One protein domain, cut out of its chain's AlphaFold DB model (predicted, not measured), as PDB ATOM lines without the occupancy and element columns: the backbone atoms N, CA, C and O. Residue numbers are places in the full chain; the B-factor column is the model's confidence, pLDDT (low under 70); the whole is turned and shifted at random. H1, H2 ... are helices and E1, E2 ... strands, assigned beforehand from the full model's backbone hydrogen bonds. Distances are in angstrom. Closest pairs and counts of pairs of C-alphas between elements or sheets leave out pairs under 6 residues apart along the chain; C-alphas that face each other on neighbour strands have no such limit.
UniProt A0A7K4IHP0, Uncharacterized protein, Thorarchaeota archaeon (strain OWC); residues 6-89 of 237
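This is residues 6 to 89 of the 237 residues of an uncharacterized protein of Thorarchaeota archaeon (strain OWC) (UniProt A0A7K4IHP0). One long helix, H2, makes the long axis; the short helix H1 packs on its residues 24 to 32 at a steep angle, and H3 folds back along its residues 40 to 48 as a helical hairpin. Beyond the last residues of H3, a small head of the two-strand hairpin E1 and E2 with the short helix H4 lies to one side of H2. The turn at residues 50 to 56 sticks out at one end of the model. The printed part has 84 residues, with four named helices and two named strands in the order H1 H2 H3 E1 E2 H4; the sheet, E1 - E2, is antiparallel and the class is mostly helix. The whole is loose, with a radius of gyration of the C-alphas of 16.4 A, and elongated, spanning 51 by 29 by 21 A.

Start with H1, residues 6 to 15, which touches H2, residues 21 to 50; the closest C-alphas, Leu 8 and Met 28, are 6.4 A apart. Their lines stand at a steep tilt of 59 degrees, opposite ways, and H2 touches H1 with residues 24 to 32 alone. Next, H2 forms a hairpin with H3, residues 55 to 66, at a shallow tilt of 30 degrees, opposite ways. They touch, with Leu 48 and Lys 58 as the closest C-alphas, 6.2 A apart; H2 uses residues 40 to 48 alone. The antiparallel hairpin follows: E1, residues 69 to 71, and E2, residues 74 to 76, have N 69 and O 76 within hydrogen-bond range at 3.0 A, and N 76 and O 69 at 2.8 A. H4, residues 79 to 87, and H3 touch only at their ends, at a steep tilt of 54 degrees; the closest C-alphas, Leu 65 and Phe 79, are 5.2 A apart. The closest C-alphas of E1 and H4, Val 69 and Phe 79, are 5.6 A apart. H2 and H4 are close but not clearly touching, about perpendicular at 79 degrees, with the C-alphas of Leu 40 and Ile 80 closest at 8.0 A. H1 and H4 are apart. Every O i to N i+4 pair is within hydrogen-bond range in H1 and H3; the counts are 25 of 26 in H2 and 4 of 5 in H4.

Find C-alpha 6 at (283.949, 422.810, 644.396); from there H1 runs to residue 15, 14.5 A. H2 begins with C-alpha 21 at (287.241, 434.111, 653.346) and runs 43.9 A to residue 50. H3, residues 55 to 66, is 16.2 A long. E1, residues 69 to 71, and E2, residues 74 to 76, come next. H4, residues 79 to 87, is 12.7 A long and ends with C-alpha 87 at (296.177, 430.654, 623.114).

The two C-alphas farthest apart are those of Asp 18 and Arg 52, at 51.6 A. The printed part has no cut, and each link between successive elements is tight. Read the B-factor column for pLDDT: the mean of the printed part is 82.4, and residue 74 and residues 82 to 89 are under 70.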
ATOM      1  N   ARG A   6     284.713 423.328 643.254       88.94
ATOM      2  CA  ARG A   6     283.949 422.810 644.396       88.94
ATOM      3  C   ARG A   6     284.719 421.724 645.145       88.94
ATOM      4  O   ARG A   6     284.780 421.774 646.362       88.94
ATOM      5  N   THR A   7     285.355 420.806 644.421       89.12
ATOM      6  CA  THR A   7     286.197 419.755 645.015       89.12
ATOM      7  C   THR A   7     287.325 420.367 645.845       89.12
ATOM      8  O   THR A   7     287.505 419.994 646.996       89.12
ATOM      9  N   LEU A   8     288.018 421.370 645.296       89.56
ATOM     10  CA  LEU A   8     289.079 422.083 646.013       89.56
ATOM     11  C   LEU A   8     288.560 422.810 647.258       89.56
ATOM     12  O   LEU A   8     289.218 422.806 648.293       89.56
ATOM     13  N   LEU A   9     287.381 423.431 647.158       92.75
ATOM     14  CA  LEU A   9     286.734 424.074 648.297       92.75
ATOM     15  C   LEU A   9     286.459 423.064 649.418       92.75
ATOM     16  O   LEU A   9     286.802 423.326 650.567       92.75
ATOM     17  N   ASP A  10     285.845 421.931 649.082       93.31
ATOM     18  CA  ASP A  10     285.463 420.908 650.056       93.31
ATOM     19  C   ASP A  10     286.699 420.310 650.746       93.31
ATOM     20  O   ASP A  10     286.699 420.128 651.963       93.31
ATOM     21  N   GLU A  11     287.787 420.088 650.002       92.62
ATOM     22  CA  GLU A  11     289.071 419.655 650.560       92.62
ATOM     23  C   GLU A  11     289.630 420.664 651.572       92.62
ATOM     24  O   GLU A  11     290.015 420.277 652.676       92.62
ATOM     25  N   ILE A  12     289.649 421.957 651.237       94.31
ATOM     26  CA  ILE A  12     290.167 423.002 652.132       94.31
ATOM     27  C   ILE A  12     289.304 423.115 653.392       94.31
ATOM     28  O   ILE A  12     289.829 423.065 654.506       94.31
ATOM     29  N   LEU A  13     287.980 423.195 653.230       94.44
ATOM     30  CA  LEU A  13     287.049 423.312 654.353       94.44
ATOM     31  C   LEU A  13     287.042 422.066 655.245       94.44
ATOM     32  O   LEU A  13     286.824 422.197 656.444       94.44
ATOM     33  N   SER A  14     287.325 420.874 654.708       95.31
ATOM     34  CA  SER A  14     287.466 419.662 655.528       95.31
ATOM     35  C   SER A  14     288.662 419.724 656.487       95.31
ATOM     36  O   SER A  14     288.620 419.123 657.558       95.31
ATOM     37  N   ARG A  15     289.719 420.465 656.121       95.62
ATOM     38  CA  ARG A  15     290.918 420.660 656.951       95.62
ATOM     39  C   ARG A  15     290.779 421.839 657.903       95.62
ATOM     40  O   ARG A  15     291.286 421.777 659.019       95.62
ATOM     41  N   ASN A  16     290.137 422.912 657.450       95.25
ATOM     42  CA  ASN A  16     289.929 424.121 658.236       95.25
ATOM     43  C   ASN A  16     288.532 424.714 657.960       95.25
ATOM     44  O   ASN A  16     288.395 425.587 657.099       95.25
ATOM     45  N   PRO A  17     287.491 424.264 658.684       93.56
ATOM     46  CA  PRO A  17     286.116 424.729 658.480       93.56
ATOM     47  C   PRO A  17     285.913 426.226 658.745       93.56
ATOM     48  O   PRO A  17     285.023 426.837 658.148       93.56
ATOM     49  N   ASP A  18     286.757 426.824 659.590       93.56
ATOM     50  CA  ASP A  18     286.628 428.199 660.088       93.56
ATOM     51  C   ASP A  18     287.579 429.191 659.400       93.56
ATOM     52  O   ASP A  18     287.646 430.360 659.776       93.56
ATOM     53  N   ILE A  19     288.299 428.753 658.361       93.75
ATOM     54  CA  ILE A  19     289.222 429.591 657.585       93.75
ATOM     55  C   ILE A  19     288.557 430.894 657.111       93.75
ATOM     56  O   ILE A  19     287.470 430.857 656.533       93.75
ATOM     57  N   ASP A  20     289.201 432.045 657.322       93.00
ATOM     58  CA  ASP A  20     288.697 433.334 656.822       93.00
ATOM     59  C   ASP A  20     288.510 433.312 655.296       93.00
ATOM     60  O   ASP A  20     289.218 432.608 654.582       93.00
ATOM     61  N   ILE A  21     287.569 434.098 654.777       93.06
ATOM     62  CA  ILE A  21     287.241 434.111 653.346       93.06
ATOM     63  C   ILE A  21     288.423 434.519 652.448       93.06
ATOM     64  O   ILE A  21     288.538 433.997 651.339       93.06
ATOM     65  N   ASN A  22     289.318 435.403 652.904       92.25
ATOM     66  CA  ASN A  22     290.492 435.834 652.141       92.25
ATOM     67  C   ASN A  22     291.575 434.748 652.155       92.25
ATOM     68  O   ASN A  22     292.192 434.461 651.124       92.25
ATOM     69  N   ALA A  23     291.757 434.087 653.302       92.56
ATOM     70  CA  ALA A  23     292.640 432.930 653.424       92.56
ATOM     71  C   ALA A  23     292.128 431.741 652.591       92.56
ATOM     72  O   ALA A  23     292.907 431.105 651.885       92.56
ATOM     73  N   LEU A  24     290.813 431.502 652.592       93.25
ATOM     74  CA  LEU A  24     290.148 430.485 651.781       93.25
ATOM     75  C   LEU A  24     290.387 430.721 650.292       93.25
ATOM     76  O   LEU A  24     290.814 429.814 649.581       93.25
ATOM     77  N   HIS A  25     290.147 431.947 649.822       91.38
ATOM     78  CA  HIS A  25     290.385 432.320 648.430       91.38
ATOM     79  C   HIS A  25     291.853 432.122 648.031       91.38
ATOM     80  O   HIS A  25     292.138 431.508 646.999       91.38
ATOM     81  N   SER A  26     292.779 432.544 648.895       89.00
ATOM     82  CA  SER A  26     294.221 432.370 648.693       89.00
ATOM     83  C   SER A  26     294.625 430.894 648.614       89.00
ATOM     84  O   SER A  26     295.381 430.499 647.720       89.00
ATOM     85  N   GLU A  27     294.097 430.048 649.500       91.44
ATOM     86  CA  GLU A  27     294.389 428.612 649.523       91.44
ATOM     87  C   GLU A  27     293.764 427.879 648.326       91.44
ATOM     88  O   GLU A  27     294.412 427.017 647.719       91.44
ATOM     89  N   MET A  28     292.546 428.259 647.921       88.69
ATOM     90  CA  MET A  28     291.915 427.768 646.692       88.69
ATOM     91  C   MET A  28     292.786 428.094 645.478       88.69
ATOM     92  O   MET A  28     293.062 427.218 644.655       88.69
ATOM     93  N   TRP A  29     293.280 429.329 645.386       83.75
ATOM     94  CA  TRP A  29     294.151 429.762 644.299       83.75
ATOM     95  C   TRP A  29     295.483 429.003 644.277       83.75
ATOM     96  O   TRP A  29     295.911 428.519 643.222       83.75
ATOM     97  N   ALA A  30     296.122 428.838 645.436       85.31
ATOM     98  CA  ALA A  30     297.358 428.071 645.568       85.31
ATOM     99  C   ALA A  30     297.167 426.595 645.177       85.31
ATOM    100  O   ALA A  30     297.994 426.026 644.457       85.31
ATOM    101  N   SER A  31     296.054 425.988 645.591       85.06
ATOM    102  CA  SER A  31     295.709 424.603 645.253       85.06
ATOM    103  C   SER A  31     295.468 424.445 643.751       85.06
ATOM    104  O   SER A  31     296.049 423.563 643.119       85.06
ATOM    105  N   MET A  32     294.712 425.362 643.137       80.06
ATOM    106  CA  MET A  32     294.510 425.389 641.684       80.06
ATOM    107  C   MET A  32     295.831 425.475 640.911       80.06
ATOM    108  O   MET A  32     296.017 424.747 639.934       80.06
ATOM    109  N   LYS A  33     296.762 426.340 641.342       77.81
ATOM    110  CA  LYS A  33     298.097 426.452 640.730       77.81
ATOM    111  C   LYS A  33     298.863 425.132 640.802       77.81
ATOM    112  O   LYS A  33     299.441 424.711 639.801       77.81
ATOM    113  N   ARG A  34     298.833 424.463 641.958       82.25
ATOM    114  CA  ARG A  34     299.513 423.179 642.172       82.25
ATOM    115  C   ARG A  34     298.970 422.090 641.249       82.25
ATOM    116  O   ARG A  34     299.728 421.553 640.447       82.25
ATOM    117  N   HIS A  35     297.658 421.852 641.270       78.62
ATOM    118  CA  HIS A  35     297.031 420.841 640.411       78.62
ATOM    119  C   HIS A  35     297.260 421.112 638.928       78.62
ATOM    120  O   HIS A  35     297.461 420.184 638.148       78.62
ATOM    121  N   ARG A  36     297.280 422.388 638.530       75.88
ATOM    122  CA  ARG A  36     297.591 422.765 637.154       75.88
ATOM    123  C   ARG A  36     299.016 422.389 636.769       75.88
ATOM    124  O   ARG A  36     299.220 421.868 635.675       75.88
ATOM    125  N   LYS A  37     299.988 422.667 637.638       75.19
ATOM    126  CA  LYS A  37     301.389 422.300 637.409       75.19
ATOM    127  C   LYS A  37     301.531 420.787 637.243       75.19
ATOM    128  O   LYS A  37     302.189 420.344 636.305       75.19
ATOM    129  N   ASP A  38     300.867 420.013 638.096       80.06
ATOM    130  CA  ASP A  38     300.910 418.550 638.035       80.06
ATOM    131  C   ASP A  38     300.220 418.009 636.775       80.06
ATOM    132  O   ASP A  38     300.810 417.210 636.053       80.06
ATOM    133  N   TYR A  39     299.040 418.531 636.427       79.19
ATOM    134  CA  TYR A  39     298.349 418.169 635.188       79.19
ATOM    135  C   TYR A  39     299.204 418.452 633.949       79.19
ATOM    136  O   TYR A  39     299.310 417.613 633.060       79.19
ATOM    137  N   LEU A  40     299.844 419.621 633.877       76.75
ATOM    138  CA  LEU A  40     300.716 419.958 632.752       76.75
ATOM    139  C   LEU A  40     301.930 419.040 632.671       76.75
ATOM    140  O   LEU A  40     302.284 418.625 631.571       76.75
ATOM    141  N   ARG A  41     302.533 418.687 633.812       80.62
ATOM    142  CA  ARG A  41     303.616 417.701 633.859       80.62
ATOM    143  C   ARG A  41     303.160 416.368 633.262       80.62
ATOM    144  O   ARG A  41     303.831 415.856 632.373       80.62
ATOM    145  N   GLU A  42     301.994 415.862 633.662       81.88
ATOM    146  CA  GLU A  42     301.422 414.628 633.103       81.88
ATOM    147  C   GLU A  42     301.204 414.717 631.585       81.88
ATOM    148  O   GLU A  42     301.502 413.768 630.860       81.88
ATOM    149  N   GLN A  43     300.712 415.857 631.085       81.56
ATOM    150  CA  GLN A  43     300.500 416.057 629.647       81.56
ATOM    151  C   GLN A  43     301.819 416.120 628.868       81.56
ATOM    152  O   GLN A  43     301.927 415.515 627.800       81.56
ATOM    153  N   VAL A  44     302.833 416.809 629.398       83.69
ATOM    154  CA  VAL A  44     304.180 416.831 628.807       83.69
ATOM    155  C   VAL A  44     304.757 415.425 628.767       83.69
ATOM    156  O   VAL A  44     305.275 415.004 627.738       83.69
ATOM    157  N   ASP A  45     304.607 414.665 629.845       82.44
ATOM    158  CA  ASP A  45     305.103 413.294 629.923       82.44
ATOM    159  C   ASP A  45     304.421 412.379 628.916       82.44
ATOM    160  O   ASP A  45     305.087 411.586 628.247       82.44
ATOM    161  N   ALA A  46     303.104 412.505 628.771       83.88
ATOM    162  CA  ALA A  46     302.345 411.782 627.763       83.88
ATOM    163  C   ALA A  46     302.808 412.142 626.343       83.88
ATOM    164  O   ALA A  46     303.033 411.246 625.532       83.88
ATOM    165  N   PHE A  47     303.021 413.429 626.058       83.50
ATOM    166  CA  PHE A  47     303.524 413.887 624.765       83.50
ATOM    167  C   PHE A  47     304.934 413.357 624.474       83.50
ATOM    168  O   PHE A  47     305.168 412.767 623.420       83.50
ATOM    169  N   LEU A  48     305.868 413.482 625.418       85.88
ATOM    170  CA  LEU A  48     307.255 413.042 625.246       85.88
ATOM    171  C   LEU A  48     307.374 411.528 625.032       85.88
ATOM    172  O   LEU A  48     308.275 411.086 624.319       85.88
ATOM    173  N   LYS A  49     306.450 410.725 625.579       88.38
ATOM    174  CA  LYS A  49     306.376 409.277 625.304       88.38
ATOM    175  C   LYS A  49     306.123 408.956 623.830       88.38
ATOM    176  O   LYS A  49     306.534 407.892 623.380       88.38
ATOM    177  N   THR A  50     305.493 409.858 623.076       87.75
ATOM    178  CA  THR A  50     305.247 409.677 621.633       87.75
ATOM    179  C   THR A  50     306.478 409.973 620.772       87.75
ATOM    180  O   THR A  50     306.558 409.525 619.626       87.75
ATOM    181  N   LEU A  51     307.461 410.698 621.315       87.56
ATOM    182  CA  LEU A  51     308.665 411.085 620.591       87.56
ATOM    183  C   LEU A  51     309.701 409.956 620.600       87.56
ATOM    184  O   LEU A  51     310.067 409.416 621.647       87.56
ATOM    185  N   ARG A  52     310.246 409.651 619.421       88.81
ATOM    186  CA  ARG A  52     311.352 408.698 619.243       88.81
ATOM    187  C   ARG A  52     312.706 409.379 619.466       88.81
ATOM    188  O   ARG A  52     313.525 409.455 618.559       88.81
ATOM    189  N   ILE A  53     312.913 409.903 620.669       90.44
ATOM    190  CA  ILE A  53     314.175 410.518 621.116       90.44
ATOM    191  C   ILE A  53     314.680 409.814 622.384       90.44
ATOM    192  O   ILE A  53     313.917 409.093 623.032       90.44
ATOM    193  N   SER A  54     315.954 410.003 622.738       91.38
ATOM    194  CA  SER A  54     316.533 409.396 623.944       91.38
ATOM    195  C   SER A  54     315.855 409.904 625.221       91.38
ATOM    196  O   SER A  54     315.403 411.047 625.281       91.38
ATOM    197  N   GLU A  55     315.833 409.088 626.279       86.81
ATOM    198  CA  GLU A  55     315.290 409.503 627.585       86.81
ATOM    199  C   GLU A  55     316.034 410.715 628.169       86.81
ATOM    200  O   GLU A  55     315.414 411.589 628.772       86.81
ATOM    201  N   SER A  56     317.341 410.833 627.909       88.38
ATOM    202  CA  SER A  56     318.122 412.021 628.271       88.38
ATOM    203  C   SER A  56     317.628 413.283 627.557       88.38
ATOM    204  O   SER A  56     317.477 414.326 628.190       88.38
ATOM    205  N   ALA A  57     317.301 413.193 626.263       85.31
ATOM    206  CA  ALA A  57     316.734 414.307 625.511       85.31
ATOM    207  C   ALA A  57     315.309 414.637 625.983       85.31
ATOM    208  O   ALA A  57     314.975 415.811 626.126       85.31
ATOM    209  N   LYS A  58     314.484 413.627 626.298       87.56
ATOM    210  CA  LYS A  58     313.146 413.844 626.882       87.56
ATOM    211  C   LYS A  58     313.226 414.583 628.213       87.56
ATOM    212  O   LYS A  58     312.442 415.502 628.422       87.56
ATOM    213  N   ALA A  59     314.164 414.222 629.090       85.94
ATOM    214  CA  ALA A  59     314.348 414.894 630.375       85.94
ATOM    215  C   ALA A  59     314.716 416.378 630.201       85.94
ATOM    216  O   ALA A  59     314.110 417.234 630.840       85.94
ATOM    217  N   ILE A  60     315.634 416.693 629.278       87.62
ATOM    218  CA  ILE A  60     316.018 418.079 628.966       87.62
ATOM    219  C   ILE A  60     314.816 418.874 628.439       87.62
ATOM    220  O   ILE A  60     314.547 419.979 628.909       87.62
ATOM    221  N   VAL A  61     314.064 418.306 627.490       84.81
ATOM    222  CA  VAL A  61     312.881 418.963 626.917       84.81
ATOM    223  C   VAL A  61     311.791 419.154 627.976       84.81
ATOM    224  O   VAL A  61     311.192 420.223 628.038       84.81
ATOM    225  N   ARG A  62     311.549 418.159 628.839       85.56
ATOM    226  CA  ARG A  62     310.596 418.258 629.954       85.56
ATOM    227  C   ARG A  62     310.928 419.433 630.866       85.56
ATOM    228  O   ARG A  62     310.050 420.254 631.120       85.56
ATOM    229  N   GLU A  63     312.165 419.505 631.349       87.06
ATOM    230  CA  GLU A  63     312.589 420.574 632.256       87.06
ATOM    231  C   GLU A  63     312.450 421.941 631.582       87.06
ATOM    232  O   GLU A  63     311.823 422.835 632.144       87.06
ATOM    233  N   ALA A  64     312.905 422.082 630.333       85.44
ATOM    234  CA  ALA A  64     312.766 423.331 629.586       85.44
ATOM    235  C   ALA A  64     311.296 423.773 629.416       85.44
ATOM    236  O   ALA A  64     310.981 424.956 629.522       85.44
ATOM    237  N   LEU A  65     310.378 422.830 629.180       84.38
ATOM    238  CA  LEU A  65     308.953 423.122 628.996       84.38
ATOM    239  C   LEU A  65     308.216 423.454 630.306       84.38
ATOM    240  O   LEU A  65     307.201 424.161 630.273       84.38
ATOM    241  N   LEU A  66     308.693 422.935 631.441       85.19
ATOM    242  CA  LEU A  66     308.065 423.094 632.757       85.19
ATOM    243  C   LEU A  66     308.702 424.191 633.617       85.19
ATOM    244  O   LEU A  66     308.121 424.544 634.646       85.19
ATOM    245  N   GLN A  67     309.851 424.737 633.220       86.56
ATOM    246  CA  GLN A  67     310.503 425.815 633.958       86.56
ATOM    247  C   GLN A  67     309.742 427.143 633.856       86.56
ATOM    248  O   GLN A  67     309.188 427.446 632.788       86.56
ATOM    249  N   PRO A  68     309.716 427.939 634.946       83.94
ATOM    250  CA  PRO A  68     309.156 429.280 634.920       83.94
ATOM    251  C   PRO A  68     309.800 430.137 633.833       83.94
ATOM    252  O   PRO A  68     310.991 430.012 633.550       83.94
ATOM    253  N   VAL A  69     309.014 431.018 633.223       83.06
ATOM    254  CA  VAL A  69     309.498 431.922 632.177       83.06
ATOM    255  C   VAL A  69     308.859 433.291 632.324       83.06
ATOM    256  O   VAL A  69     307.687 433.400 632.684       83.06
ATOM    257  N   THR A  70     309.605 434.334 631.975       79.12
ATOM    258  CA  THR A  70     309.065 435.684 631.817       79.12
ATOM    259  C   THR A  70     308.820 435.954 630.338       79.12
ATOM    260  O   THR A  70     309.748 435.893 629.535       79.12
ATOM    261  N   ILE A  71     307.573 436.247 629.964       70.12
ATOM    262  CA  ILE A  71     307.201 436.626 628.592       70.12
ATOM    263  C   ILE A  71     306.478 437.967 628.668       70.12
ATOM    264  O   ILE A  71     305.486 438.087 629.387       70.12
ATOM    265  N   ASP A  72     306.976 438.965 627.936       71.31
ATOM    266  CA  ASP A  72     306.402 440.317 627.885       71.31
ATOM    267  C   ASP A  72     306.253 440.959 629.288       71.31
ATOM    268  O   ASP A  72     305.255 441.603 629.597       71.31
ATOM    269  N   GLY A  73     307.239 440.734 630.169       70.62
ATOM    270  CA  GLY A  73     307.269 441.280 631.537       70.62
ATOM    271  C   GLY A  73     306.392 440.549 632.561       70.62
ATOM    272  O   GLY A  73     306.378 440.932 633.727       70.62
ATOM    273  N   VAL A  74     305.686 439.487 632.163       67.19
ATOM    274  CA  VAL A  74     304.857 438.669 633.060       67.19
ATOM    275  C   VAL A  74     305.551 437.343 633.343       67.19
ATOM    276  O   VAL A  74     305.927 436.630 632.412       67.19
ATOM    277  N   GLU A  75     305.683 436.994 634.621       77.88
ATOM    278  CA  GLU A  75     306.202 435.696 635.054       77.88
ATOM    279  C   GLU A  75     305.110 434.615 634.975       77.88
ATOM    280  O   GLU A  75     303.963 434.801 635.403       77.88
ATOM    281  N   TYR A  76     305.461 433.467 634.400       74.88
ATOM    282  CA  TYR A  76     304.596 432.302 634.264       74.88
ATOM    283  C   TYR A  76     305.230 431.090 634.933       74.88
ATOM    284  O   TYR A  76     306.413 430.830 634.747       74.88
ATOM    285  N   ASP A  77     304.405 430.281 635.605       75.75
ATOM    286  CA  ASP A  77     304.860 429.085 636.330       75.75
ATOM    287  C   ASP A  77     305.483 427.996 635.422       75.75
ATOM    288  O   ASP A  77     306.108 427.070 635.932       75.75
ATOM    289  N   SER A  78     305.273 428.058 634.097       80.00
ATOM    290  CA  SER A  78     305.988 427.244 633.099       80.00
ATOM    291  C   SER A  78     305.933 427.852 631.690       80.00
ATOM    292  O   SER A  78     304.992 428.587 631.363       80.00
ATOM    293  N   PHE A  79     306.870 427.479 630.814       79.75
ATOM    294  CA  PHE A  79     306.869 427.869 629.396       79.75
ATOM    295  C   PHE A  79     305.573 427.500 628.662       79.75
ATOM    296  O   PHE A  79     304.995 428.327 627.951       79.75
ATOM    297  N   ILE A  80     305.036 426.299 628.902       77.06
ATOM    298  CA  ILE A  80     303.747 425.876 628.327       77.06
ATOM    299  C   ILE A  80     302.591 426.747 628.829       77.06
ATOM    300  O   ILE A  80     301.667 427.048 628.071       77.06
ATOM    301  N   ILE A  81     302.613 427.198 630.087       71.12
ATOM    302  CA  ILE A  81     301.614 428.153 630.587       71.12
ATOM    303  C   ILE A  81     301.741 429.492 629.863       71.12
ATOM    304  O   ILE A  81     300.713 430.056 629.486       71.12
ATOM    305  N   GLY A  82     302.966 429.973 629.651       68.62
ATOM    306  CA  GLY A  82     303.238 431.207 628.917       68.62
ATOM    307  C   GLY A  82     302.673 431.178 627.494       68.62
ATOM    308  O   GLY A  82     301.919 432.072 627.110       68.62
ATOM    309  N   ILE A  83     302.936 430.104 626.742       66.75
ATOM    310  CA  ILE A  83     302.403 429.933 625.379       66.75
ATOM    311  C   ILE A  83     300.895 429.657 625.391       66.75
ATOM    312  O   ILE A  83     300.150 430.270 624.629       66.75
ATOM    313  N   SER A  84     300.402 428.783 626.274       66.12
ATOM    314  CA  SER A  84     298.967 428.468 626.330       66.12
ATOM    315  C   SER A  84     298.118 429.654 626.774       66.12
ATOM    316  O   SER A  84     296.973 429.736 626.352       66.12
ATOM    317  N   ARG A  85     298.638 430.609 627.560       59.31
ATOM    318  CA  ARG A  85     297.923 431.861 627.872       59.31
ATOM    319  C   ARG A  85     297.805 432.793 626.669       59.31
ATOM    320  O   ARG A  85     296.796 433.485 626.580       59.31
ATOM    321  N   LYS A  86     298.755 432.762 625.722       53.41
ATOM    322  CA  LYS A  86     298.585 433.412 624.408       53.41
ATOM    323  C   LYS A  86     297.489 432.732 623.565       53.41
ATOM    324  O   LYS A  86     296.973 433.354 622.647       53.41
ATOM    325  N   ILE A  87     297.098 431.493 623.903       47.31
ATOM    326  CA  ILE A  87     296.177 430.654 623.114       47.31
ATOM    327  C   ILE A  87     294.820 430.383 623.809       47.31
ATOM    328  O   ILE A  87     293.840 430.104 623.125       47.31
ATOM    329  N   SER A  88     294.687 430.464 625.140       45.19
ATOM    330  CA  SER A  88     293.518 429.909 625.840       45.19
ATOM    331  C   SER A  88     292.945 430.774 626.967       45.19
ATOM    332  O   SER A  88     293.556 431.017 628.008       45.19
ATOM    333  N   GLN A  89     291.667 431.109 626.772       48.94
ATOM    334  CA  GLN A  89     290.703 431.707 627.704       48.94
ATOM    335  C   GLN A  89     290.261 430.750 628.840       48.94
ATOM    336  O   GLN A  89     289.413 431.107 629.654       48.94
TER     337      GLN A  89